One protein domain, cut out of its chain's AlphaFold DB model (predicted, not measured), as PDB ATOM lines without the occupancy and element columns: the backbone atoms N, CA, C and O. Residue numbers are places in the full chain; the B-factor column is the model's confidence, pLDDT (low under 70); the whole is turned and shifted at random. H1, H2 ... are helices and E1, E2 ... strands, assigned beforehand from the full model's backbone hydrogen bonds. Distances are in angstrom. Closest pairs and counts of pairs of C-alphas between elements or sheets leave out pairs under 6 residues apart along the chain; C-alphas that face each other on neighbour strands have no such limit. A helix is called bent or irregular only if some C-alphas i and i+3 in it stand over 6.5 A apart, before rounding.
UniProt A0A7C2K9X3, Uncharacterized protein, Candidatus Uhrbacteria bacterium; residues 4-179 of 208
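AT A GLANCE: This is residues 4 to 179 of the 208 residues of an uncharacterized protein of Candidatus Uhrbacteria bacterium (UniProt A0A7C2K9X3). A strongly twisted sheet of four strands is covered over one face by the long helix H9 and by H4, which stands steeply to H9, while H1 is on the same face beside the strands. H3 and H6 make a side group near the E1 edge, with H2 on the far side of H3; H7 sits by the E4 edge, and residues 149 to 154, at the turn from H8 into H9, stick out. The 176 printed residues include nine named helices and four named strands, in the order H1 H2 H3 H4 H5 E1 H6 E2 E3 H7 E4 H8 H9. The sheet runs E1 E2 E3 E4 and is mixed; the class is mixed, helices and strands. The whole is compact and rounded, with a radius of gyration of the C-alphas of 16.0 A and spans of 45 by 41 by 35 A.

HOW THE PARTS SIT: The sheet holds E1, residues 81 to 85, E2, 99 to 104, E3, 111 to 119, and E4, 140 to 144; E1 and E4 are its edge strands. E1 and E2 are antiparallel, with N 82 and O 102 2.8 A apart. E2 and E3 form an antiparallel hairpin, with N 103 and O 112 2.8 A apart. E3 and E4 are parallel, with N 141 and O 115 2.8 A apart. H9, residues 153 to 177, is on the sheet at a height of 8.0 A, over E3 and slantwise to it at 33 degrees on the local plane, only just more than along. H4, residues 58 to 70, is on the same face at a height of 9.6 A, over E1. H4 touches H9 at a steep tilt of 50 degrees, the same way, through residues 160 to 169 of H9; the closest C-alphas are those of Val 67 and Ala 164, 4.9 A apart. H1, residues 4 to 12, is on that face too, with a height of 7.6 A, and the three helices and the sheet make two layers, helices on one face of a sheet. H1 and H4 touch only at their ends, with the C-alphas of Thr 11 and Phe 59 closest at 5.9 A. H3, residues 37 to 47, only grazes the sheet. H3 touches H6, residues 90 to 95, at a shallow tilt of 18 degrees, opposite ways; the C-alphas of Ala 40 and Leu 91 are closest at 5.2 A. H2, residues 19 to 28, and H3 form a helical hairpin and only just touch, with 3 pairs of C-alphas within 8 A, the closest those of Phe 21 and Tyr 47 at 7.0 A. H6, H5, residues 75 to 80, and H7, residues 122 to 131, only graze the sheet. E3, H7 and E4 form a strand-helix-strand unit, two parallel neighbour strands with a helix between, with a right-handed crossover. H8, residues 148 to 151, is not on the sheet; it is close to H9 but not clearly touching, with the C-alphas of Pro 148 and Phe 156 closest at 6.2 A. Every O i to N i+4 pair is within hydrogen-bond range in H1, H2, H3, H4, H6 and H9, against 4 of 6 in H7 and 0 of 2 in H5, where 2 of 3 O i to N i+3 pairs are; H8 is too short for such a pair.

IN THESE COORDINATES: E3 measures 26.1 A from first to last C-alpha, H9 36.3 A, H4 18.1 A and E2 16.1 A. H1 begins at C-alpha 4, (-483.518, 303.989, -10.858), and H9 ends at C-alpha 177, (-507.741, 309.316, -35.722). H5 is irregular, but only just: C-alphas 76 and 79 are 6.9 A apart.

THE WHOLE: The two C-alphas farthest apart, those of Arg 31 and Asp 154, are 47.1 A apart. The printed part has no cut, and no link is long. Mean pLDDT of the printed part is 83.0; residue 4 and residues 120 to 152 are under 70.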
ATOM      1  N   GLY A   4    -482.643 303.680  -9.714       67.81
ATOM      2  CA  GLY A   4    -483.518 303.989 -10.858       67.81
ATOM      3  C   GLY A   4    -483.858 305.472 -11.022       67.81
ATOM      4  O   GLY A   4    -483.731 306.022 -12.110       67.81
ATOM      5  N   ARG A   5    -484.133 306.174  -9.916       76.12
ATOM      6  CA  ARG A   5    -484.483 307.603  -9.950       76.12
ATOM      7  C   ARG A   5    -483.337 308.492 -10.435       76.12
ATOM      8  O   ARG A   5    -483.562 309.565 -10.985       76.12
ATOM      9  N   ARG A   6    -482.090 308.080 -10.191       76.69
ATOM     10  CA  ARG A   6    -480.923 308.811 -10.698       76.69
ATOM     11  C   ARG A   6    -480.839 308.682 -12.217       76.69
ATOM     12  O   ARG A   6    -480.639 309.689 -12.883       76.69
ATOM     13  N   VAL A   7    -481.061 307.475 -12.739       75.56
ATOM     14  CA  VAL A   7    -481.069 307.222 -14.184       75.56
ATOM     15  C   VAL A   7    -482.179 308.015 -14.873       75.56
ATOM     16  O   VAL A   7    -481.908 308.686 -15.860       75.56
ATOM     17  N   GLU A   8    -483.395 308.039 -14.326       77.19
ATOM     18  CA  GLU A   8    -484.507 308.838 -14.868       77.19
ATOM     19  C   GLU A   8    -484.152 310.331 -14.981       77.19
ATOM     20  O   GLU A   8    -484.319 310.942 -16.037       77.19
ATOM     21  N   LEU A   9    -483.591 310.925 -13.922       81.62
ATOM     22  CA  LEU A   9    -483.174 312.332 -13.917       81.62
ATOM     23  C   LEU A   9    -482.019 312.615 -14.889       81.62
ATOM     24  O   LEU A   9    -481.966 313.688 -15.509       81.62
ATOM     25  N   ASP A  10    -481.087 311.676 -15.024       81.25
ATOM     26  CA  ASP A  10    -479.965 311.802 -15.948       81.25
ATOM     27  C   ASP A  10    -480.453 311.726 -17.403       81.25
ATOM     28  O   ASP A  10    -480.060 312.580 -18.207       81.25
ATOM     29  N   THR A  11    -481.401 310.833 -17.694       79.25
ATOM     30  CA  THR A  11    -481.975 310.597 -19.026       79.25
ATOM     31  C   THR A  11    -482.982 311.673 -19.455       79.25
ATOM     32  O   THR A  11    -482.880 312.206 -20.561       79.25
ATOM     33  N   PHE A  12    -483.932 312.046 -18.592       80.75
ATOM     34  CA  PHE A  12    -485.065 312.924 -18.933       80.75
ATOM     35  C   PHE A  12    -484.903 314.358 -18.427       80.75
ATOM     36  O   PHE A  12    -485.504 315.288 -18.968       80.75
ATOM     37  N   GLY A  13    -484.089 314.569 -17.391       83.12
ATOM     38  CA  GLY A  13    -484.104 315.817 -16.630       83.12
ATOM     39  C   GLY A  13    -485.365 315.954 -15.771       83.12
ATOM     40  O   GLY A  13    -486.178 315.042 -15.683       83.12
ATOM     41  N   ALA A  14    -485.525 317.113 -15.129       80.75
ATOM     42  CA  ALA A  14    -486.634 317.388 -14.215       80.75
ATOM     43  C   ALA A  14    -487.360 318.692 -14.556       80.75
ATOM     44  O   ALA A  14    -486.757 319.659 -15.040       80.75
ATOM     45  N   VAL A  15    -488.646 318.740 -14.210       82.75
ATOM     46  CA  VAL A  15    -489.459 319.961 -14.278       82.75
ATOM     47  C   VAL A  15    -489.004 320.977 -13.228       82.75
ATOM     48  O   VAL A  15    -488.566 320.631 -12.127       82.75
ATOM     49  N   ARG A  16    -489.105 322.270 -13.559       80.50
ATOM     50  CA  ARG A  16    -488.737 323.347 -12.639       80.50
ATOM     51  C   ARG A  16    -489.863 323.582 -11.628       80.50
ATOM     52  O   ARG A  16    -490.876 324.187 -11.957       80.50
ATOM     53  N   LYS A  17    -489.645 323.185 -10.373       84.38
ATOM     54  CA  LYS A  17    -490.538 323.523  -9.252       84.38
ATOM     55  C   LYS A  17    -490.256 324.953  -8.783       84.38
ATOM     56  O   LYS A  17    -489.234 325.212  -8.150       84.38
ATOM     57  N   THR A  18    -491.106 325.895  -9.179       89.44
ATOM     58  CA  THR A  18    -491.074 327.298  -8.732       89.44
ATOM     59  C   THR A  18    -492.140 327.552  -7.663       89.44
ATOM     60  O   THR A  18    -493.041 326.740  -7.473       89.44
ATOM     61  N   ALA A  19    -492.089 328.708  -6.994       90.44
ATOM     62  CA  ALA A  19    -493.156 329.114  -6.075       90.44
ATOM     63  C   ALA A  19    -494.530 329.191  -6.774       90.44
ATOM     64  O   ALA A  19    -495.544 328.816  -6.184       90.44
ATOM     65  N   ASP A  20    -494.552 329.612  -8.042       92.31
ATOM     66  CA  ASP A  20    -495.765 329.645  -8.865       92.31
ATOM     67  C   ASP A  20    -496.293 328.234  -9.146       92.31
ATOM     68  O   ASP A  20    -497.495 327.995  -9.031       92.31
ATOM     69  N   PHE A  21    -495.403 327.273  -9.426       91.44
ATOM     70  CA  PHE A  21    -495.778 325.865  -9.568       91.44
ATOM     71  C   PHE A  21    -496.472 325.358  -8.298       91.44
ATOM     72  O   PHE A  21    -497.573 324.816  -8.371       91.44
ATOM     73  N   ASP A  22    -495.879 325.599  -7.125       91.06
ATOM     74  CA  ASP A  22    -496.445 325.174  -5.838       91.06
ATOM     75  C   ASP A  22    -497.766 325.886  -5.510       91.06
ATOM     76  O   ASP A  22    -498.646 325.331  -4.842       91.06
ATOM     77  N   TYR A  23    -497.927 327.133  -5.954       93.00
ATOM     78  CA  TYR A  23    -499.188 327.855  -5.834       93.00
ATOM     79  C   TYR A  23    -500.278 327.214  -6.697       93.00
ATOM     80  O   TYR A  23    -501.321 326.844  -6.158       93.00
ATOM     81  N   VAL A  24    -500.031 327.018  -7.996       92.50
ATOM     82  CA  VAL A  24    -501.014 326.410  -8.909       92.50
ATOM     83  C   VAL A  24    -501.344 324.980  -8.476       92.50
ATOM     84  O   VAL A  24    -502.515 324.604  -8.452       92.50
ATOM     85  N   MET A  25    -500.349 324.211  -8.029       92.12
ATOM     86  CA  MET A  25    -500.556 322.878  -7.462       92.12
ATOM     87  C   MET A  25    -501.547 322.876  -6.301       92.12
ATOM     88  O   MET A  25    -502.429 322.025  -6.262       92.12
ATOM     89  N   ARG A  26    -501.456 323.840  -5.379       92.62
ATOM     90  CA  ARG A  26    -502.393 323.947  -4.246       92.62
ATOM     91  C   ARG A  26    -503.816 324.324  -4.656       92.62
ATOM     92  O   ARG A  26    -504.739 324.008  -3.918       92.62
ATOM     93  N   GLN A  27    -503.989 324.998  -5.794       93.69
ATOM     94  CA  GLN A  27    -505.313 325.352  -6.318       93.69
ATOM     95  C   GLN A  27    -505.972 324.185  -7.056       93.69
ATOM     96  O   GLN A  27    -507.190 324.034  -7.010       93.69
ATOM     97  N   LEU A  28    -505.174 323.383  -7.764       93.06
ATOM     98  CA  LEU A  28    -505.677 322.285  -8.589       93.06
ATOM     99  C   LEU A  28    -505.851 320.984  -7.808       93.06
ATOM    100  O   LEU A  28    -506.734 320.195  -8.136       93.06
ATOM    101  N   ALA A  29    -504.981 320.734  -6.831       92.81
ATOM    102  CA  ALA A  29    -504.927 319.454  -6.156       92.81
ATOM    103  C   ALA A  29    -506.067 319.268  -5.149       92.81
ATOM    104  O   ALA A  29    -506.461 320.193  -4.436       92.81
ATOM    105  N   ASP A  30    -506.559 318.035  -5.043       91.56
ATOM    106  CA  ASP A  30    -507.478 317.655  -3.977       91.56
ATOM    107  C   ASP A  30    -506.766 317.567  -2.608       91.56
ATOM    108  O   ASP A  30    -505.560 317.790  -2.464       91.56
ATOM    109  N   ARG A  31    -507.504 317.176  -1.561       88.06
ATOM    110  CA  ARG A  31    -506.948 317.014  -0.203       88.06
ATOM    111  C   ARG A  31    -505.823 315.972  -0.105       88.06
ATOM    112  O   ARG A  31    -505.115 315.951   0.897       88.06
ATOM    113  N   ARG A  32    -505.678 315.088  -1.095       88.06
ATOM    114  CA  ARG A  32    -504.639 314.052  -1.182       88.06
ATOM    115  C   ARG A  32    -503.457 314.491  -2.052       88.06
ATOM    116  O   ARG A  32    -502.485 313.744  -2.166       88.06
ATOM    117  N   GLY A  33    -503.514 315.686  -2.637       87.75
ATOM    118  CA  GLY A  33    -502.507 316.181  -3.569       87.75
ATOM    119  C   GLY A  33    -502.712 315.695  -5.008       87.75
ATOM    120  O   GLY A  33    -501.841 315.949  -5.838       87.75
ATOM    121  N   TYR A  34    -503.811 314.995  -5.304       92.12
ATOM    122  CA  TYR A  34    -504.097 314.439  -6.626       92.12
ATOM    123  C   TYR A  34    -504.606 315.521  -7.582       92.12
ATOM    124  O   TYR A  34    -505.423 316.360  -7.208       92.12
ATOM    125  N   VAL A  35    -504.156 315.455  -8.836       92.88
ATOM    126  CA  VAL A  35    -504.649 316.263  -9.960       92.88
ATOM    127  C   VAL A  35    -505.002 315.340 -11.123       92.88
ATOM    128  O   VAL A  35    -504.365 314.300 -11.309       92.88
ATOM    129  N   THR A  36    -506.002 315.713 -11.923       93.25
ATOM    130  CA  THR A  36    -506.392 314.916 -13.098       93.25
ATOM    131  C   THR A  36    -505.263 314.862 -14.129       93.25
ATOM    132  O   THR A  36    -504.423 315.761 -14.189       93.25
ATOM    133  N   PHE A  37    -505.265 313.835 -14.983       90.25
ATOM    134  CA  PHE A  37    -504.235 313.638 -16.010       90.25
ATOM    135  C   PHE A  37    -504.046 314.882 -16.894       90.25
ATOM    136  O   PHE A  37    -502.933 315.372 -17.076       90.25
ATOM    137  N   ARG A  38    -505.154 315.463 -17.371       90.81
ATOM    138  CA  ARG A  38    -505.135 316.672 -18.204       90.81
ATOM    139  C   ARG A  38    -504.531 317.874 -17.473       90.81
ATOM    140  O   ARG A  38    -503.685 318.559 -18.035       90.81
ATOM    141  N   GLN A  39    -504.925 318.101 -16.217       93.88
ATOM    142  CA  GLN A  39    -504.356 319.177 -15.398       93.88
ATOM    143  C   GLN A  39    -502.855 318.973 -15.164       93.88
ATOM    144  O   GLN A  39    -502.090 319.932 -15.230       93.88
ATOM    145  N   ALA A  40    -502.426 317.732 -14.921       94.31
ATOM    146  CA  ALA A  40    -501.023 317.391 -14.733       94.31
ATOM    147  C   ALA A  40    -500.196 317.644 -16.006       94.31
ATOM    148  O   ALA A  40    -499.126 318.246 -15.929       94.31
ATOM    149  N   MET A  41    -500.711 317.268 -17.180       94.00
ATOM    150  CA  MET A  41    -500.078 317.595 -18.460       94.00
ATOM    151  C   MET A  41    -499.951 319.105 -18.679       94.00
ATOM    152  O   MET A  41    -498.881 319.584 -19.057       94.00
ATOM    153  N   ASP A  42    -501.026 319.860 -18.447       94.44
ATOM    154  CA  ASP A  42    -501.028 321.311 -18.649       94.44
ATOM    155  C   ASP A  42    -500.044 322.009 -17.703       94.44
ATOM    156  O   ASP A  42    -499.282 322.874 -18.136       94.44
ATOM    157  N   LEU A  43    -499.961 321.557 -16.449       94.06
ATOM    158  CA  LEU A  43    -498.929 321.989 -15.506       94.06
ATOM    159  C   LEU A  43    -497.521 321.762 -16.061       94.06
ATOM    160  O   LEU A  43    -496.710 322.687 -16.083       94.06
ATOM    161  N   VAL A  44    -497.209 320.557 -16.536       94.69
ATOM    162  CA  VAL A  44    -495.866 320.274 -17.056       94.69
ATOM    163  C   VAL A  44    -495.556 321.114 -18.299       94.69
ATOM    164  O   VAL A  44    -494.456 321.657 -18.398       94.69
ATOM    165  N   ARG A  45    -496.523 321.322 -19.203       94.50
ATOM    166  CA  ARG A  45    -496.349 322.228 -20.355       94.50
ATOM    167  C   ARG A  45    -496.012 323.656 -19.917       94.50
ATOM    168  O   ARG A  45    -495.151 324.279 -20.535       94.50
ATOM    169  N   SER A  46    -496.671 324.164 -18.876       93.50
ATOM    170  CA  SER A  46    -496.477 325.531 -18.369       93.50
ATOM    171  C   SER A  46    -495.172 325.732 -17.603       93.50
ATOM    172  O   SER A  46    -494.648 326.843 -17.587       93.50
ATOM    173  N   TYR A  47    -494.650 324.682 -16.970       92.38
ATOM    174  CA  TYR A  47    -493.492 324.770 -16.074       92.38
ATOM    175  C   TYR A  47    -492.274 323.976 -16.560       92.38
ATOM    176  O   TYR A  47    -491.313 323.778 -15.805       92.38
ATOM    177  N   THR A  48    -492.279 323.537 -17.822       89.00
ATOM    178  CA  THR A  48    -491.115 322.880 -18.417       89.00
ATOM    179  C   THR A  48    -489.904 323.812 -18.361       89.00
ATOM    180  O   THR A  48    -489.994 325.011 -18.635       89.00
ATOM    181  N   ARG A  49    -488.757 323.278 -17.936       83.75
ATOM    182  CA  ARG A  49    -487.548 324.085 -17.715       83.75
ATOM    183  C   ARG A  49    -486.872 324.486 -19.025       83.75
ATOM    184  O   ARG A  49    -486.249 325.541 -19.086       83.75
ATOM    185  N   GLN A  50    -486.945 323.606 -20.016       87.19
ATOM    186  CA  GLN A  50    -486.230 323.696 -21.285       87.19
ATOM    187  C   GLN A  50    -487.221 323.873 -22.430       87.19
ATOM    188  O   GLN A  50    -488.381 323.481 -22.317       87.19
ATOM    189  N   ASP A  51    -486.746 324.429 -23.544       93.31
ATOM    190  CA  ASP A  51    -487.521 324.465 -24.780       93.31
ATOM    191  C   ASP A  51    -487.834 323.021 -25.222       93.31
ATOM    192  O   ASP A  51    -486.914 322.269 -25.552       93.31
ATOM    193  N   PRO A  52    -489.113 322.607 -25.252       95.75
ATOM    194  CA  PRO A  52    -489.473 321.232 -25.579       95.75
ATOM    195  C   PRO A  52    -489.206 320.886 -27.054       95.75
ATOM    196  O   PRO A  52    -489.196 319.711 -27.420       95.75
ATOM    197  N   THR A  53    -488.969 321.878 -27.920       96.62
ATOM    198  CA  THR A  53    -488.516 321.661 -29.306       96.62
ATOM    199  C   THR A  53    -487.002 321.453 -29.399       96.62
ATOM    200  O   THR A  53    -486.487 321.055 -30.442       96.62
ATOM    201  N   ARG A  54    -486.259 321.708 -28.318       95.12
ATOM    202  CA  ARG A  54    -484.795 321.615 -28.260       95.12
ATOM    203  C   ARG A  54    -484.348 321.055 -26.903       95.12
ATOM    204  O   ARG A  54    -483.667 321.759 -26.158       95.12
ATOM    205  N   PRO A  55    -484.726 319.808 -26.561       93.50
ATOM    206  CA  PRO A  55    -484.317 319.208 -25.297       93.50
ATOM    207  C   PRO A  55    -482.787 319.103 -25.218       93.50
ATOM    208  O   PRO A  55    -482.120 318.788 -26.205       93.50
ATOM    209  N   GLU A  56    -482.224 319.381 -24.042       90.75
ATOM    210  CA  GLU A  56    -480.763 319.406 -23.847       90.75
ATOM    211  C   GLU A  56    -480.193 318.018 -23.531       90.75
ATOM    212  O   GLU A  56    -479.009 317.763 -23.746       90.75
ATOM    213  N   LYS A  57    -481.031 317.122 -22.999       89.56
ATOM    214  CA  LYS A  57    -480.625 315.766 -22.626       89.56
ATOM    215  C   LYS A  57    -480.387 314.911 -23.879       89.56
ATOM    216  O   LYS A  57    -481.273 314.908 -24.735       89.56
ATOM    217  N   PRO A  58    -479.258 314.174 -23.982       90.06
ATOM    218  CA  PRO A  58    -478.920 313.381 -25.170       90.06
ATOM    219  C   PRO A  58    -480.049 312.448 -25.612       90.06
ATOM    220  O   PRO A  58    -480.554 312.598 -26.718       90.06
ATOM    221  N   PHE A  59    -480.555 311.623 -24.689       88.31
ATOM    222  CA  PHE A  59    -481.675 310.718 -24.943       88.31
ATOM    223  C   PHE A  59    -482.902 311.440 -25.520       88.31
ATOM    224  O   PHE A  59    -483.419 311.074 -26.569       88.31
ATOM    225  N   ALA A  60    -483.367 312.497 -24.848       91.81
ATOM    226  CA  ALA A  60    -484.550 313.245 -25.268       91.81
ATOM    227  C   ALA A  60    -484.362 313.915 -26.639       91.81
ATOM    228  O   ALA A  60    -485.303 314.014 -27.433       91.81
ATOM    229  N   LYS A  61    -483.144 314.388 -26.912       93.69
ATOM    230  CA  LYS A  61    -482.759 315.007 -28.178       93.69
ATOM    231  C   LYS A  61    -482.765 313.995 -29.314       93.69
ATOM    232  O   LYS A  61    -483.454 314.242 -30.302       93.69
ATOM    233  N   GLU A  62    -482.060 312.884 -29.159       93.38
ATOM    234  CA  GLU A  62    -481.969 311.813 -30.157       93.38
ATOM    235  C   GLU A  62    -483.337 311.196 -30.424       93.38
ATOM    236  O   GLU A  62    -483.773 311.153 -31.573       93.38
ATOM    237  N   LEU A  63    -484.088 310.868 -29.368       92.88
ATOM    238  CA  LEU A  63    -485.446 310.347 -29.491       92.88
ATOM    239  C   LEU A  63    -486.337 311.280 -30.317       92.88
ATOM    240  O   LEU A  63    -487.028 310.843 -31.237       92.88
ATOM    241  N   ARG A  64    -486.331 312.583 -30.017       95.81
ATOM    242  CA  ARG A  64    -487.129 313.552 -30.778       95.81
ATOM    243  C   ARG A  64    -486.689 313.617 -32.243       95.81
ATOM    244  O   ARG A  64    -487.553 313.713 -33.118       95.81
ATOM    245  N   GLN A  65    -485.382 313.629 -32.509       95.94
ATOM    246  CA  GLN A  65    -484.841 313.678 -33.870       95.94
ATOM    247  C   GLN A  65    -485.273 312.445 -34.667       95.94
ATOM    248  O   GLN A  65    -485.897 312.601 -35.718       95.94
ATOM    249  N   ASP A  66    -485.071 311.251 -34.116       95.69
ATOM    250  CA  ASP A  66    -485.467 309.997 -34.754       95.69
ATOM    251  C   ASP A  66    -486.986 309.930 -34.977       95.69
ATOM    252  O   ASP A  66    -487.436 309.525 -36.050       95.69
ATOM    253  N   VAL A  67    -487.811 310.402 -34.031       95.00
ATOM    254  CA  VAL A  67    -489.268 310.493 -34.241       95.00
ATOM    255  C   VAL A  67    -489.593 311.386 -35.442       95.00
ATOM    256  O   VAL A  67    -490.417 311.008 -36.280       95.00
ATOM    257  N   CYS A  68    -488.946 312.548 -35.569       95.88
ATOM    258  CA  CYS A  68    -489.155 313.442 -36.711       95.88
ATOM    259  C   CYS A  68    -488.752 312.780 -38.039       95.88
ATOM    260  O   CYS A  68    -489.470 312.921 -39.037       95.88
ATOM    261  N   GLU A  69    -487.643 312.036 -38.050       95.25
ATOM    262  CA  GLU A  69    -487.174 311.270 -39.209       95.25
ATOM    263  C   GLU A  69    -488.157 310.160 -39.599       95.25
ATOM    264  O   GLU A  69    -488.563 310.074 -40.763       95.25
ATOM    265  N   PHE A  70    -488.616 309.351 -38.640       94.56
ATOM    266  CA  PHE A  70    -489.566 308.263 -38.889       94.56
ATOM    267  C   PHE A  70    -490.938 308.765 -39.339       94.56
ATOM    268  O   PHE A  70    -491.576 308.157 -40.206       94.56
ATOM    269  N   MET A  71    -491.380 309.909 -38.819       91.44
ATOM    270  CA  MET A  71    -492.581 310.597 -39.300       91.44
ATOM    271  C   MET A  71    -492.388 311.251 -40.676       91.44
ATOM    272  O   MET A  71    -493.369 311.695 -41.282       91.44
ATOM    273  N   ARG A  72    -491.150 311.277 -41.192       94.31
ATOM    274  CA  ARG A  72    -490.742 311.914 -42.452       94.31
ATOM    275  C   ARG A  72    -491.091 313.401 -42.485       94.31
ATOM    276  O   ARG A  72    -491.535 313.922 -43.511       94.31
ATOM    277  N   LEU A  73    -490.926 314.080 -41.352       91.00
ATOM    278  CA  LEU A  73    -491.166 315.514 -41.259       91.00
ATOM    279  C   LEU A  73    -490.019 316.272 -41.936       91.00
ATOM    280  O   LEU A  73    -488.850 315.967 -41.684       91.00
ATOM    281  N   PRO A  74    -490.307 317.291 -42.762       91.56
ATOM    282  CA  PRO A  74    -489.259 318.168 -43.267       91.56
ATOM    283  C   PRO A  74    -488.635 318.943 -42.097       91.56
ATOM    284  O   PRO A  74    -489.347 319.297 -41.160       91.56
ATOM    285  N   VAL A  75    -487.337 319.258 -42.163       90.00
ATOM    286  CA  VAL A  75    -486.600 319.945 -41.075       90.00
ATOM    287  C   VAL A  75    -487.331 321.182 -40.518       90.00
ATOM    288  O   VAL A  75    -487.444 321.289 -39.300       90.00
ATOM    289  N   PRO A  76    -487.924 322.077 -41.339       90.81
ATOM    290  CA  PRO A  76    -488.686 323.218 -40.816       90.81
ATOM    291  C   PRO A  76    -489.927 322.849 -39.985       90.81
ATOM    292  O   PRO A  76    -490.431 323.680 -39.241       90.81
ATOM    293  N   ALA A  77    -490.448 321.628 -40.123       91.88
ATOM    294  CA  ALA A  77    -491.590 321.131 -39.360       91.88
ATOM    295  C   ALA A  77    -491.185 320.381 -38.081       91.88
ATOM    296  O   ALA A  77    -492.065 319.970 -37.329       91.88
ATOM    297  N   TRP A  78    -489.891 320.202 -37.799       94.94
ATOM    298  CA  TRP A  78    -489.451 319.494 -36.592       94.94
ATOM    299  C   TRP A  78    -489.886 320.218 -35.314       94.94
ATOM    300  O   TRP A  78    -490.200 319.570 -34.321       94.94
ATOM    301  N   ASP A  79    -490.020 321.546 -35.338       96.12
ATOM    302  CA  ASP A  79    -490.520 322.345 -34.203       96.12
ATOM    303  C   ASP A  79    -491.997 322.061 -33.857       96.12
ATOM    304  O   ASP A  79    -492.488 322.461 -32.799       96.12
ATOM    305  N   SER A  80    -492.707 321.330 -34.725       95.38
ATOM    306  CA  SER A  80    -494.042 320.790 -34.434       95.38
ATOM    307  C   SER A  80    -493.990 319.582 -33.493       95.38
ATOM    308  O   SER A  80    -495.009 319.244 -32.905       95.38
ATOM    309  N   VAL A  81    -492.829 318.937 -33.337       96.94
ATOM    310  CA  VAL A  81    -492.613 317.828 -32.399       96.94
ATOM    311  C   VAL A  81    -491.909 318.350 -31.153       96.94
ATOM    312  O   VAL A  81    -490.891 319.043 -31.229       96.94
ATOM    313  N   ARG A  82    -492.454 318.002 -29.994       97.31
ATOM    314  CA  ARG A  82    -492.025 318.459 -28.675       97.31
ATOM    315  C   ARG A  82    -491.794 317.274 -27.757       97.31
ATOM    316  O   ARG A  82    -492.565 316.322 -27.787       97.31
ATOM    317  N   PHE A  83    -490.764 317.365 -26.930       96.25
ATOM    318  CA  PHE A  83    -490.505 316.429 -25.848       96.25
ATOM    319  C   PHE A  83    -490.727 317.121 -24.507       96.25
ATOM    320  O   PHE A  83    -490.233 318.228 -24.284       96.25
ATOM    321  N   TYR A  84    -491.429 316.449 -23.604       95.50
ATOM    322  CA  TYR A  84    -491.625 316.907 -22.237       95.50
ATOM    323  C   TYR A  84    -491.196 315.814 -21.261       95.50
ATOM    324  O   TYR A  84    -491.584 314.659 -21.411       95.50
ATOM    325  N   THR A  85    -490.427 316.199 -20.243       94.12
ATOM    326  CA  THR A  85    -490.193 315.375 -19.050       94.12
ATOM    327  C   THR A  85    -491.277 315.675 -18.029       94.12
ATOM    328  O   THR A  85    -491.643 316.834 -17.829       94.12
ATOM    329  N   ALA A  86    -491.780 314.638 -17.380       93.12
ATOM    330  CA  ALA A  86    -492.718 314.736 -16.281       93.12
ATOM    331  C   ALA A  86    -492.138 314.199 -14.966       93.12
ATOM    332  O   ALA A  86    -492.857 314.162 -13.966       93.12
ATOM    333  N   ILE A  87    -490.842 313.868 -14.940       90.75
ATOM    334  CA  ILE A  87    -490.146 313.434 -13.731       90.75
ATOM    335  C   ILE A  87    -490.356 314.448 -12.613       90.75
ATOM    336  O   ILE A  87    -490.201 315.666 -12.796       90.75
ATOM    337  N   ASP A  88    -490.670 313.924 -11.432       89.81
ATOM    338  CA  ASP A  88    -490.896 314.686 -10.212       89.81
ATOM    339  C   ASP A  88    -492.176 315.541 -10.215       89.81
ATOM    340  O   ASP A  88    -492.338 316.433  -9.373       89.81
ATOM    341  N   THR A  89    -493.118 315.270 -11.116       91.88
ATOM    342  CA  THR A  89    -494.397 315.989 -11.222       91.88
ATOM    343  C   THR A  89    -495.566 315.125 -10.734       91.88
ATOM    344  O   THR A  89    -495.406 313.931 -10.482       91.88
ATOM    345  N   PRO A  90    -496.780 315.685 -10.590       92.06
ATOM    346  CA  PRO A  90    -497.968 314.874 -10.345       92.06
ATOM    347  C   PRO A  90    -498.282 313.889 -11.476       92.06
ATOM    348  O   PRO A  90    -498.947 312.890 -11.220       92.06
ATOM    349  N   LEU A  91    -497.829 314.172 -12.703       91.56
ATOM    350  CA  LEU A  91    -498.018 313.285 -13.847       91.56
ATOM    351  C   LEU A  91    -497.213 311.988 -13.655       91.56
ATOM    352  O   LEU A  91    -497.780 310.910 -13.753       91.56
ATOM    353  N   ASP A  92    -495.955 312.094 -13.233       91.12
ATOM    354  CA  ASP A  92    -495.133 310.962 -12.779       91.12
ATOM    355  C   ASP A  92    -495.768 310.289 -11.544       91.12
ATOM    356  O   ASP A  92    -496.173 309.125 -11.572       91.12
ATOM    357  N   ARG A  93    -496.004 311.058 -10.474       90.06
ATOM    358  CA  ARG A  93    -496.420 310.504  -9.176       90.06
ATOM    359  C   ARG A  93    -497.762 309.764  -9.186       90.06
ATOM    360  O   ARG A  93    -497.907 308.787  -8.451       90.06
ATOM    361  N   PHE A  94    -498.766 310.291  -9.883       88.31
ATOM    362  CA  PHE A  94    -500.139 309.773  -9.826       88.31
ATOM    363  C   PHE A  94    -500.579 309.077 -11.104       88.31
ATOM    364  O   PHE A  94    -501.548 308.322 -11.061       88.31
ATOM    365  N   HIS A  95    -499.903 309.355 -12.216       86.75
ATOM    366  CA  HIS A  95    -500.249 308.807 -13.519       86.75
ATOM    367  C   HIS A  95    -499.095 308.026 -14.133       86.75
ATOM    368  O   HIS A  95    -499.216 307.679 -15.288       86.75
ATOM    369  N   HIS A  96    -498.002 307.741 -13.416       88.12
ATOM    370  CA  HIS A  96    -496.936 306.835 -13.874       88.12
ATOM    371  C   HIS A  96    -496.456 307.148 -15.300       88.12
ATOM    372  O   HIS A  96    -496.435 306.295 -16.183       88.12
ATOM    373  N   THR A  97    -496.195 308.428 -15.555       88.94
ATOM    374  CA  THR A  97    -495.712 308.919 -16.843       88.94
ATOM    375  C   THR A  97    -494.448 309.724 -16.590       88.94
ATOM    376  O   THR A  97    -494.510 310.770 -15.947       88.94
ATOM    377  N   ASP A  98    -493.327 309.271 -17.141       90.25
ATOM    378  CA  ASP A  98    -492.016 309.916 -17.000       90.25
ATOM    379  C   ASP A  98    -491.812 311.063 -17.986       90.25
ATOM    380  O   ASP A  98    -491.041 311.997 -17.747       90.25
ATOM    381  N   GLY A  99    -492.516 311.017 -19.111       92.44
ATOM    382  CA  GLY A  99    -492.446 312.024 -20.155       92.44
ATOM    383  C   GLY A  99    -493.399 311.728 -21.300       92.44
ATOM    384  O   GLY A  99    -494.186 310.785 -21.251       92.44
ATOM    385  N   TRP A 100    -493.363 312.552 -22.340       94.69
ATOM    386  CA  TRP A 100    -494.106 312.288 -23.569       94.69
ATOM    387  C   TRP A 100    -493.515 313.020 -24.773       94.69
ATOM    388  O   TRP A 100    -492.859 314.060 -24.643       94.69
ATOM    389  N   ILE A 101    -493.818 312.491 -25.958       95.44
ATOM    390  CA  ILE A 101    -493.646 313.192 -27.230       95.44
ATOM    391  C   ILE A 101    -495.005 313.722 -27.681       95.44
ATOM    392  O   ILE A 101    -496.010 313.012 -27.647       95.44
ATOM    393  N   GLU A 102    -495.039 314.972 -28.125       95.12
ATOM    394  CA  GLU A 102    -496.228 315.646 -28.635       95.12
ATOM    395  C   GLU A 102    -495.976 316.188 -30.043       95.12
ATOM    396  O   GLU A 102    -494.988 316.881 -30.273       95.12
ATOM    397  N   TYR A 103    -496.892 315.921 -30.968       94.75
ATOM    398  CA  TYR A 103    -497.019 316.650 -32.224       94.75
ATOM    399  C   TYR A 103    -498.082 317.737 -32.076       94.75
ATOM    400  O   TYR A 103    -499.180 317.467 -31.587       94.75
ATOM    401  N   VAL A 104    -497.783 318.945 -32.546       94.25
ATOM    402  CA  VAL A 104    -498.732 320.057 -32.621       94.25
ATOM    403  C   VAL A 104    -498.827 320.548 -34.050       94.25
ATOM    404  O   VAL A 104    -497.828 320.982 -34.622       94.25
ATOM    405  N   ASP A 105    -500.031 320.504 -34.616       90.69
ATOM    406  CA  ASP A 105    -500.271 320.994 -35.969       90.69
ATOM    407  C   ASP A 105    -500.042 322.514 -36.004       90.69
ATOM    408  O   ASP A 105    -500.732 323.258 -35.298       90.69
ATOM    409  N   PRO A 106    -499.095 323.014 -36.818       87.25
ATOM    410  CA  PRO A 106    -498.803 324.443 -36.888       87.25
ATOM    411  C   PRO A 106    -499.958 325.276 -37.466       87.25
ATOM    412  O   PRO A 106    -499.918 326.501 -37.376       87.25
ATOM    413  N   ARG A 107    -500.966 324.648 -38.086       87.25
ATOM    414  CA  ARG A 107    -502.123 325.320 -38.696       87.25
ATOM    415  C   ARG A 107    -503.305 325.412 -37.740       87.25
ATOM    416  O   ARG A 107    -503.892 326.483 -37.630       87.25
ATOM    417  N   SER A 108    -503.671 324.305 -37.094       88.19
ATOM    418  CA  SER A 108    -504.848 324.241 -36.213       88.19
ATOM    419  C   SER A 108    -504.509 324.405 -34.731       88.19
ATOM    420  O   SER A 108    -505.378 324.765 -33.942       88.19
ATOM    421  N   GLY A 109    -503.260 324.148 -34.330       88.94
ATOM    422  CA  GLY A 109    -502.856 324.082 -32.924       88.94
ATOM    423  C   GLY A 109    -503.326 322.816 -32.198       88.94
ATOM    424  O   GLY A 109    -503.054 322.665 -31.003       88.94
ATOM    425  N   GLU A 110    -504.007 321.906 -32.899       89.62
ATOM    426  CA  GLU A 110    -504.413 320.604 -32.375       89.62
ATOM    427  C   GLU A 110    -503.196 319.723 -32.092       89.62
ATOM    428  O   GLU A 110    -502.123 319.884 -32.685       89.62
ATOM    429  N   ARG A 111    -503.355 318.801 -31.138       91.56
ATOM    430  CA  ARG A 111    -502.241 318.057 -30.554       91.56
ATOM    431  C   ARG A 111    -502.509 316.566 -30.562       91.56
ATOM    432  O   ARG A 111    -503.592 316.131 -30.184       91.56
ATOM    433  N   ALA A 112    -501.483 315.800 -30.897       91.38
ATOM    434  CA  ALA A 112    -501.416 314.368 -30.652       91.38
ATOM    435  C   ALA A 112    -500.207 314.096 -29.756       91.38
ATOM    436  O   ALA A 112    -499.179 314.756 -29.897       91.38
ATOM    437  N   PHE A 113    -500.305 313.146 -28.833       92.38
ATOM    438  CA  PHE A 113    -499.193 312.814 -27.949       92.38
ATOM    439  C   PHE A 113    -499.121 311.318 -27.660       92.38
ATOM    440  O   PHE A 113    -500.111 310.596 -27.790       92.38
ATOM    441  N   VAL A 114    -497.929 310.875 -27.273       89.38
ATOM    442  CA  VAL A 114    -497.623 309.515 -26.826       89.38
ATOM    443  C   VAL A 114    -496.859 309.635 -25.515       89.38
ATOM    444  O   VAL A 114    -495.769 310.213 -25.501       89.38
ATOM    445  N   THR A 115    -497.445 309.140 -24.422       89.94
ATOM    446  CA  THR A 115    -496.787 309.125 -23.108       89.94
ATOM    447  C   THR A 115    -495.702 308.065 -23.061       89.94
ATOM    448  O   THR A 115    -495.687 307.131 -23.863       89.94
ATOM    449  N   MET A 116    -494.766 308.244 -22.143       87.44
ATOM    450  CA  MET A 116    -493.612 307.386 -21.973       87.44
ATOM    451  C   MET A 116    -493.465 307.015 -20.507       87.44
ATOM    452  O   MET A 116    -493.598 307.877 -19.638       87.44
ATOM    453  N   ASP A 117    -493.157 305.748 -20.272       82.12
ATOM    454  CA  ASP A 117    -492.760 305.220 -18.971       82.12
ATOM    455  C   ASP A 117    -491.447 304.456 -19.159       82.12
ATOM    456  O   ASP A 117    -491.307 303.659 -20.101       82.12
ATOM    457  N   VAL A 118    -490.460 304.770 -18.329       75.75
ATOM    458  CA  VAL A 118    -489.102 304.245 -18.414       75.75
ATOM    459  C   VAL A 118    -488.898 303.289 -17.274       75.75
ATOM    460  O   VAL A 118    -489.071 303.606 -16.101       75.75
ATOM    461  N   THR A 119    -488.446 302.092 -17.612       72.75
ATOM    462  CA  THR A 119    -488.101 301.125 -16.587       72.75
ATOM    463  C   THR A 119    -486.721 300.537 -16.798       72.75
ATOM    464  O   THR A 119    -486.309 300.244 -17.917       72.75
ATOM    465  N   LEU A 120    -486.002 300.362 -15.689       67.69
ATOM    466  CA  LEU A 120    -484.788 299.551 -15.630       67.69
ATOM    467  C   LEU A 120    -485.094 298.067 -15.420       67.69
ATOM    468  O   LEU A 120    -484.171 297.263 -15.433       67.69
ATOM    469  N   ASP A 121    -486.356 297.712 -15.163       69.25
ATOM    470  CA  ASP A 121    -486.763 296.354 -14.826       69.25
ATOM    471  C   ASP A 121    -487.311 295.635 -16.069       69.25
ATOM    472  O   ASP A 121    -488.444 295.903 -16.488       69.25
ATOM    473  N   PRO A 122    -486.559 294.688 -16.660       64.56
ATOM    474  CA  PRO A 122    -487.021 293.952 -17.829       64.56
ATOM    475  C   PRO A 122    -488.268 293.102 -17.545       64.56
ATOM    476  O   PRO A 122    -489.017 292.794 -18.472       64.56
ATOM    477  N   ALA A 123    -488.530 292.731 -16.284       65.62
ATOM    478  CA  ALA A 123    -489.700 291.936 -15.922       65.62
ATOM    479  C   ALA A 123    -491.007 292.733 -16.065       65.62
ATOM    480  O   ALA A 123    -492.025 292.169 -16.472       65.62
ATOM    481  N   LYS A 124    -490.968 294.055 -15.835       64.12
ATOM    482  CA  LYS A 124    -492.130 294.940 -16.033       64.12
ATOM    483  C   LYS A 124    -492.583 295.008 -17.490       64.12
ATOM    484  O   LYS A 124    -493.766 295.196 -17.754       64.12
ATOM    485  N   ILE A 125    -491.680 294.764 -18.444       58.19
ATOM    486  CA  ILE A 125    -492.011 294.726 -19.877       58.19
ATOM    487  C   ILE A 125    -493.049 293.638 -20.175       58.19
ATOM    488  O   ILE A 125    -494.024 293.888 -20.882       58.19
ATOM    489  N   HIS A 126    -492.849 292.429 -19.643       52.50
ATOM    490  CA  HIS A 126    -493.732 291.288 -19.908       52.50
ATOM    491  C   HIS A 126    -495.139 291.504 -19.341       52.50
ATOM    492  O   HIS A 126    -496.134 291.144 -19.979       52.50
ATOM    493  N   GLU A 127    -495.219 292.134 -18.171       59.09
ATOM    494  CA  GLU A 127    -496.478 292.525 -17.544       59.09
ATOM    495  C   GLU A 127    -497.200 293.596 -18.379       59.09
ATOM    496  O   GLU A 127    -498.394 293.481 -18.656       59.09
ATOM    497  N   TRP A 128    -496.465 294.588 -18.889       61.81
ATOM    498  CA  TRP A 128    -497.038 295.678 -19.675       61.81
ATOM    499  C   TRP A 128    -497.496 295.270 -21.068       61.81
ATOM    500  O   TRP A 128    -498.576 295.683 -21.485       61.81
ATOM    501  N   ILE A 129    -496.743 294.431 -21.783       52.66
ATOM    502  CA  ILE A 129    -497.176 293.892 -23.085       52.66
ATOM    503  C   ILE A 129    -498.520 293.163 -22.938       52.66
ATOM    504  O   ILE A 129    -499.377 293.262 -23.815       52.66
ATOM    505  N   SER A 130    -498.731 292.504 -21.796       50.31
ATOM    506  CA  SER A 130    -499.977 291.807 -21.471       50.31
ATOM    507  C   SER A 130    -501.110 292.771 -21.073       50.31
ATOM    508  O   SER A 130    -502.264 292.535 -21.415       50.31
ATOM    509  N   ALA A 131    -500.796 293.885 -20.399       52.62
ATOM    510  CA  ALA A 131    -501.773 294.878 -19.933       52.62
ATOM    511  C   ALA A 131    -502.177 295.927 -20.991       52.62
ATOM    512  O   ALA A 131    -503.286 296.460 -20.938       52.62
ATOM    513  N   THR A 132    -501.322 296.207 -21.985       48.62
ATOM    514  CA  THR A 132    -501.565 297.240 -23.019       48.62
ATOM    515  C   THR A 132    -502.768 296.904 -23.919       48.62
ATOM    516  O   THR A 132    -503.299 297.780 -24.594       48.62
ATOM    517  N   GLN A 133    -503.261 295.659 -23.902       44.03
ATOM    518  CA  GLN A 133    -504.502 295.270 -24.587       44.03
ATOM    519  C   GLN A 133    -505.786 295.725 -23.863       44.03
ATOM    520  O   GLN A 133    -506.862 295.620 -24.445       44.03
ATOM    521  N   ALA A 134    -505.704 296.224 -22.621       39.03
ATOM    522  CA  ALA A 134    -506.874 296.453 -21.765       39.03
ATOM    523  C   ALA A 134    -507.222 297.930 -21.485       39.03
ATOM    524  O   ALA A 134    -508.240 298.192 -20.848       39.03
ATOM    525  N   GLN A 135    -506.420 298.904 -21.932       42.66
ATOM    526  CA  GLN A 135    -506.666 300.328 -21.660       42.66
ATOM    527  C   GLN A 135    -506.663 301.159 -22.948       42.66
ATOM    528  O   GLN A 135    -505.656 301.756 -23.315       42.66
ATOM    529  N   GLU A 136    -507.823 301.241 -23.605       43.28
ATOM    530  CA  GLU A 136    -508.058 302.058 -24.812       43.28
ATOM    531  C   GLU A 136    -507.809 303.564 -24.614       43.28
ATOM    532  O   GLU A 136    -507.739 304.299 -25.590       43.28
ATOM    533  N   GLU A 137    -507.654 304.045 -23.377       45.97
ATOM    534  CA  GLU A 137    -507.392 305.458 -23.071       45.97
ATOM    535  C   GLU A 137    -505.898 305.752 -22.814       45.97
ATOM    536  O   GLU A 137    -505.472 306.909 -22.863       45.97
ATOM    537  N   TYR A 138    -505.071 304.717 -22.604       50.69
ATOM    538  CA  TYR A 138    -503.671 304.848 -22.195       50.69
ATOM    539  C   TYR A 138    -502.711 304.575 -23.361       50.69
ATOM    540  O   TYR A 138    -502.227 303.468 -23.585       50.69
ATOM    541  N   PHE A 139    -502.404 305.616 -24.133       59.25
ATOM    542  CA  PHE A 139    -501.514 305.530 -25.298       59.25
ATOM    543  C   PHE A 139    -500.045 305.728 -24.895       59.25
ATOM    544  O   PHE A 139    -499.364 306.623 -25.399       59.25
ATOM    545  N   GLY A 140    -499.567 304.894 -23.970       60.16
ATOM    546  CA  GLY A 140    -498.204 304.944 -23.433       60.16
ATOM    547  C   GLY A 140    -497.257 303.999 -24.160       60.16
ATOM    548  O   GLY A 140    -497.540 302.807 -24.280       60.16
ATOM    549  N   ALA A 141    -496.159 304.515 -24.704       62.59
ATOM    550  CA  ALA A 141    -495.057 303.708 -25.208       62.59
ATOM    551  C   ALA A 141    -494.076 303.451 -24.062       62.59
ATOM    552  O   ALA A 141    -493.498 304.380 -23.512       62.59
ATOM    553  N   ASN A 142    -493.849 302.190 -23.726       67.44
ATOM    554  CA  ASN A 142    -492.934 301.838 -22.649       67.44
ATOM    555  C   ASN A 142    -491.528 301.651 -23.208       67.44
ATOM    556  O   ASN A 142    -491.371 300.989 -24.239       67.44
ATOM    557  N   ILE A 143    -490.526 302.228 -22.549       67.88
ATOM    558  CA  ILE A 143    -489.119 302.062 -22.918       67.88
ATOM    559  C   ILE A 143    -488.351 301.390 -21.791       67.88
ATOM    560  O   ILE A 143    -488.548 301.675 -20.610       67.88
ATOM    561  N   VAL A 144    -487.425 300.519 -22.176       62.62
ATOM    562  CA  VAL A 144    -486.401 300.022 -21.267       62.62
ATOM    563  C   VAL A 144    -485.098 300.685 -21.618       62.62
ATOM    564  O   VAL A 144    -484.512 300.432 -22.665       62.62
ATOM    565  N   VAL A 145    -484.666 301.569 -20.732       62.22
ATOM    566  CA  VAL A 145    -483.355 302.194 -20.840       62.22
ATOM    567  C   VAL A 145    -482.428 301.366 -19.972       62.22
ATOM    568  O   VAL A 145    -482.321 301.612 -18.781       62.22
ATOM    569  N   MET A 146    -481.788 300.339 -20.530       59.69
ATOM    570  CA  MET A 146    -480.706 299.676 -19.797       59.69
ATOM    571  C   MET A 146    -479.564 300.677 -19.593       59.69
ATOM    572  O   MET A 146    -479.324 301.526 -20.452       59.69
ATOM    573  N   ASN A 147    -478.890 300.608 -18.444       58.06
ATOM    574  CA  ASN A 147    -477.780 301.500 -18.133       58.06
ATOM    575  C   ASN A 147    -476.724 301.418 -19.259       58.06
ATOM    576  O   ASN A 147    -476.189 300.331 -19.494       58.06
ATOM    577  N   PRO A 148    -476.410 302.528 -19.958       51.91
ATOM    578  CA  PRO A 148    -475.467 302.521 -21.081       51.91
ATOM    579  C   PRO A 148    -474.091 301.958 -20.705       51.91
ATOM    580  O   PRO A 148    -473.427 301.334 -21.531       51.91
ATOM    581  N   ALA A 149    -473.693 302.113 -19.436       58.47
ATOM    582  CA  ALA A 149    -472.437 301.585 -18.915       58.47
ATOM    583  C   ALA A 149    -472.336 300.049 -18.981       58.47
ATOM    584  O   ALA A 149    -471.226 299.522 -18.973       58.47
ATOM    585  N   ASP A 150    -473.468 299.342 -19.073       63.16
ATOM    586  CA  ASP A 150    -473.514 297.881 -19.005       63.16
ATOM    587  C   ASP A 150    -473.491 297.203 -20.390       63.16
ATOM    588  O   ASP A 150    -473.174 296.016 -20.474       63.16
ATOM    589  N   GLN A 151    -473.828 297.914 -21.481       60.62
ATOM    590  CA  GLN A 151    -474.021 297.316 -22.822       60.62
ATOM    591  C   GLN A 151    -473.335 298.068 -23.985       60.62
ATOM    592  O   GLN A 151    -473.318 297.549 -25.102       60.62
ATOM    593  N   GLY A 152    -472.729 299.238 -23.741       68.19
ATOM    594  CA  GLY A 152    -472.029 300.035 -24.760       68.19
ATOM    595  C   GLY A 152    -472.950 300.899 -25.637       68.19
ATOM    596  O   GLY A 152    -474.160 300.679 -25.703       68.19
ATOM    597  N   ASP A 153    -472.357 301.888 -26.312       72.44
ATOM    598  CA  ASP A 153    -473.077 302.966 -27.016       72.44
ATOM    599  C   ASP A 153    -473.979 302.447 -28.160       72.44
ATOM    600  O   ASP A 153    -475.144 302.829 -28.252       72.44
ATOM    601  N   ASP A 154    -473.508 301.479 -28.958       79.06
ATOM    602  CA  ASP A 154    -474.264 300.922 -30.098       79.06
ATOM    603  C   ASP A 154    -475.604 300.278 -29.689       79.06
ATOM    604  O   ASP A 154    -476.581 300.278 -30.449       79.06
ATOM    605  N   TYR A 155    -475.663 299.685 -28.491       75.31
ATOM    606  CA  TYR A 155    -476.893 299.081 -27.980       75.31
ATOM    607  C   TYR A 155    -477.922 300.156 -27.632       75.31
ATOM    608  O   TYR A 155    -479.099 300.019 -27.982       75.31
ATOM    609  N   PHE A 156    -477.469 301.218 -26.962       74.94
ATOM    610  CA  PHE A 156    -478.304 302.340 -26.561       74.94
ATOM    611  C   PHE A 156    -478.922 303.025 -27.784       74.94
ATOM    612  O   PHE A 156    -480.149 303.129 -27.857       74.94
ATOM    613  N   ASP A 157    -478.111 303.362 -28.787       81.69
ATOM    614  CA  ASP A 157    -478.570 304.013 -30.021       81.69
ATOM    615  C   ASP A 157    -479.638 303.181 -30.743       81.69
ATOM    616  O   ASP A 157    -480.673 303.695 -31.181       81.69
ATOM    617  N   ARG A 158    -479.437 301.859 -30.824       83.25
ATOM    618  CA  ARG A 158    -480.426 300.951 -31.421       83.25
ATOM    619  C   ARG A 158    -481.743 300.959 -30.646       83.25
ATOM    620  O   ARG A 158    -482.800 301.011 -31.275       83.25
ATOM    621  N   GLN A 159    -481.700 300.902 -29.315       79.88
ATOM    622  CA  GLN A 159    -482.913 300.922 -28.489       79.88
ATOM    623  C   GLN A 159    -483.663 302.252 -28.609       79.88
ATOM    624  O   GLN A 159    -484.884 302.245 -28.773       79.88
ATOM    625  N   VAL A 160    -482.951 303.384 -28.595       84.81
ATOM    626  CA  VAL A 160    -483.550 304.711 -28.817       84.81
ATOM    627  C   VAL A 160    -484.248 304.755 -30.173       84.81
ATOM    628  O   VAL A 160    -485.403 305.174 -30.253       84.81
ATOM    629  N   ARG A 161    -483.596 304.248 -31.223       88.12
ATOM    630  CA  ARG A 161    -484.134 304.252 -32.586       88.12
ATOM    631  C   ARG A 161    -485.355 303.345 -32.757       88.12
ATOM    632  O   ARG A 161    -486.348 303.757 -33.358       88.12
ATOM    633  N   GLU A 162    -485.322 302.125 -32.221       85.81
ATOM    634  CA  GLU A 162    -486.475 301.207 -32.211       85.81
ATOM    635  C   GLU A 162    -487.667 301.832 -31.475       85.81
ATOM    636  O   GLU A 162    -488.810 301.807 -31.950       85.81
ATOM    637  N   TYR A 163    -487.393 302.467 -30.338       84.75
ATOM    638  CA  TYR A 163    -488.408 303.148 -29.557       84.75
ATOM    639  C   TYR A 163    -488.973 304.383 -30.275       84.75
ATOM    640  O   TYR A 163    -490.190 304.579 -30.321       84.75
ATOM    641  N   ALA A 164    -488.122 305.179 -30.923       89.50
ATOM    642  CA  ALA A 164    -488.540 306.311 -31.740       89.50
ATOM    643  C   ALA A 164    -489.464 305.882 -32.887       89.50
ATOM    644  O   ALA A 164    -490.461 306.554 -33.167       89.50
ATOM    645  N   GLN A 165    -489.194 304.735 -33.517       88.38
ATOM    646  CA  GLN A 165    -490.065 304.168 -34.545       88.38
ATOM    647  C   GLN A 165    -491.452 303.815 -33.983       88.38
ATOM    648  O   GLN A 165    -492.471 304.122 -34.613       88.38
ATOM    649  N   LEU A 166    -491.512 303.210 -32.792       86.19
ATOM    650  CA  LEU A 166    -492.771 302.906 -32.105       86.19
ATOM    651  C   LEU A 166    -493.558 304.185 -31.791       86.19
ATOM    652  O   LEU A 166    -494.752 304.265 -32.101       86.19
ATOM    653  N   VAL A 167    -492.897 305.192 -31.217       87.88
ATOM    654  CA  VAL A 167    -493.508 306.489 -30.896       87.88
ATOM    655  C   VAL A 167    -494.025 307.172 -32.161       87.88
ATOM    656  O   VAL A 167    -495.181 307.589 -32.197       87.88
ATOM    657  N   ALA A 168    -493.226 307.232 -33.229       89.12
ATOM    658  CA  ALA A 168    -493.615 307.828 -34.507       89.12
ATOM    659  C   ALA A 168    -494.820 307.123 -35.150       89.12
ATOM    660  O   ALA A 168    -495.702 307.783 -35.715       89.12
ATOM    661  N   SER A 169    -494.872 305.790 -35.056       86.19
ATOM    662  CA  SER A 169    -495.998 304.983 -35.532       86.19
ATOM    663  C   SER A 169    -497.282 305.324 -34.772       86.19
ATOM    664  O   SER A 169    -498.290 305.684 -35.384       86.19
ATOM    665  N   ARG A 170    -497.226 305.323 -33.434       86.81
ATOM    666  CA  ARG A 170    -498.375 305.656 -32.574       86.81
ATOM    667  C   ARG A 170    -498.838 307.093 -32.760       86.81
ATOM    668  O   ARG A 170    -500.031 307.343 -32.895       86.81
ATOM    669  N   LEU A 171    -497.903 308.032 -32.833       87.62
ATOM    670  CA  LEU A 171    -498.207 309.440 -33.053       87.62
ATOM    671  C   LEU A 171    -498.869 309.654 -34.420       87.62
ATOM    672  O   LEU A 171    -499.849 310.386 -34.523       87.62
ATOM    673  N   SER A 172    -498.401 308.949 -35.454       87.25
ATOM    674  CA  SER A 172    -499.035 308.964 -36.776       87.25
ATOM    675  C   SER A 172    -500.459 308.406 -36.755       87.25
ATOM    676  O   SER A 172    -501.335 309.002 -37.379       87.25
ATOM    677  N   ALA A 173    -500.700 307.302 -36.041       85.12
ATOM    678  CA  ALA A 173    -502.040 306.738 -35.883       85.12
ATOM    679  C   ALA A 173    -502.980 307.734 -35.184       85.12
ATOM    680  O   ALA A 173    -504.065 308.019 -35.684       85.12
ATOM    681  N   ARG A 174    -502.513 308.382 -34.110       83.44
ATOM    682  CA  ARG A 174    -503.281 309.415 -33.397       83.44
ATOM    683  C   ARG A 174    -503.599 310.628 -34.251       83.44
ATOM    684  O   ARG A 174    -504.692 311.185 -34.155       83.44
ATOM    685  N   MET A 175    -502.659 311.029 -35.102       86.00
ATOM    686  CA  MET A 175    -502.910 312.096 -36.058       86.00
ATOM    687  C   MET A 175    -504.021 311.701 -37.037       86.00
ATOM    688  O   MET A 175    -504.916 312.500 -37.290       86.00
ATOM    689  N   GLN A 176    -504.014 310.464 -37.539       85.88
ATOM    690  CA  GLN A 176    -505.062 309.970 -38.436       85.88
ATOM    691  C   GLN A 176    -506.433 309.909 -37.751       85.88
ATOM    692  O   GLN A 176    -507.401 310.408 -38.320       85.88
ATOM    693  N   GLU A 177    -506.508 309.373 -36.529       82.12
ATOM    694  CA  GLU A 177    -507.741 309.316 -35.722       82.12
ATOM    695  C   GLU A 177    -508.328 310.708 -35.467       82.12
ATOM    696  O   GLU A 177    -509.535 310.912 -35.573       82.12
ATOM    697  N   SER A 178    -507.463 311.680 -35.175       79.62
ATOM    698  CA  SER A 178    -507.862 313.062 -34.881       79.62
ATOM    699  C   SER A 178    -508.114 313.904 -36.137       79.62
ATOM    700  O   SER A 178    -508.422 315.084 -36.025       79.62
ATOM    701  N   GLY A 179    -507.939 313.349 -37.343       83.38
ATOM    702  CA  GLY A 179    -508.030 314.107 -38.596       83.38
ATOM    703  C   GLY A 179    -506.892 315.116 -38.820       83.38
ATOM    704  O   GLY A 179    -506.949 315.915 -39.760       83.38
TER     705      GLY A 179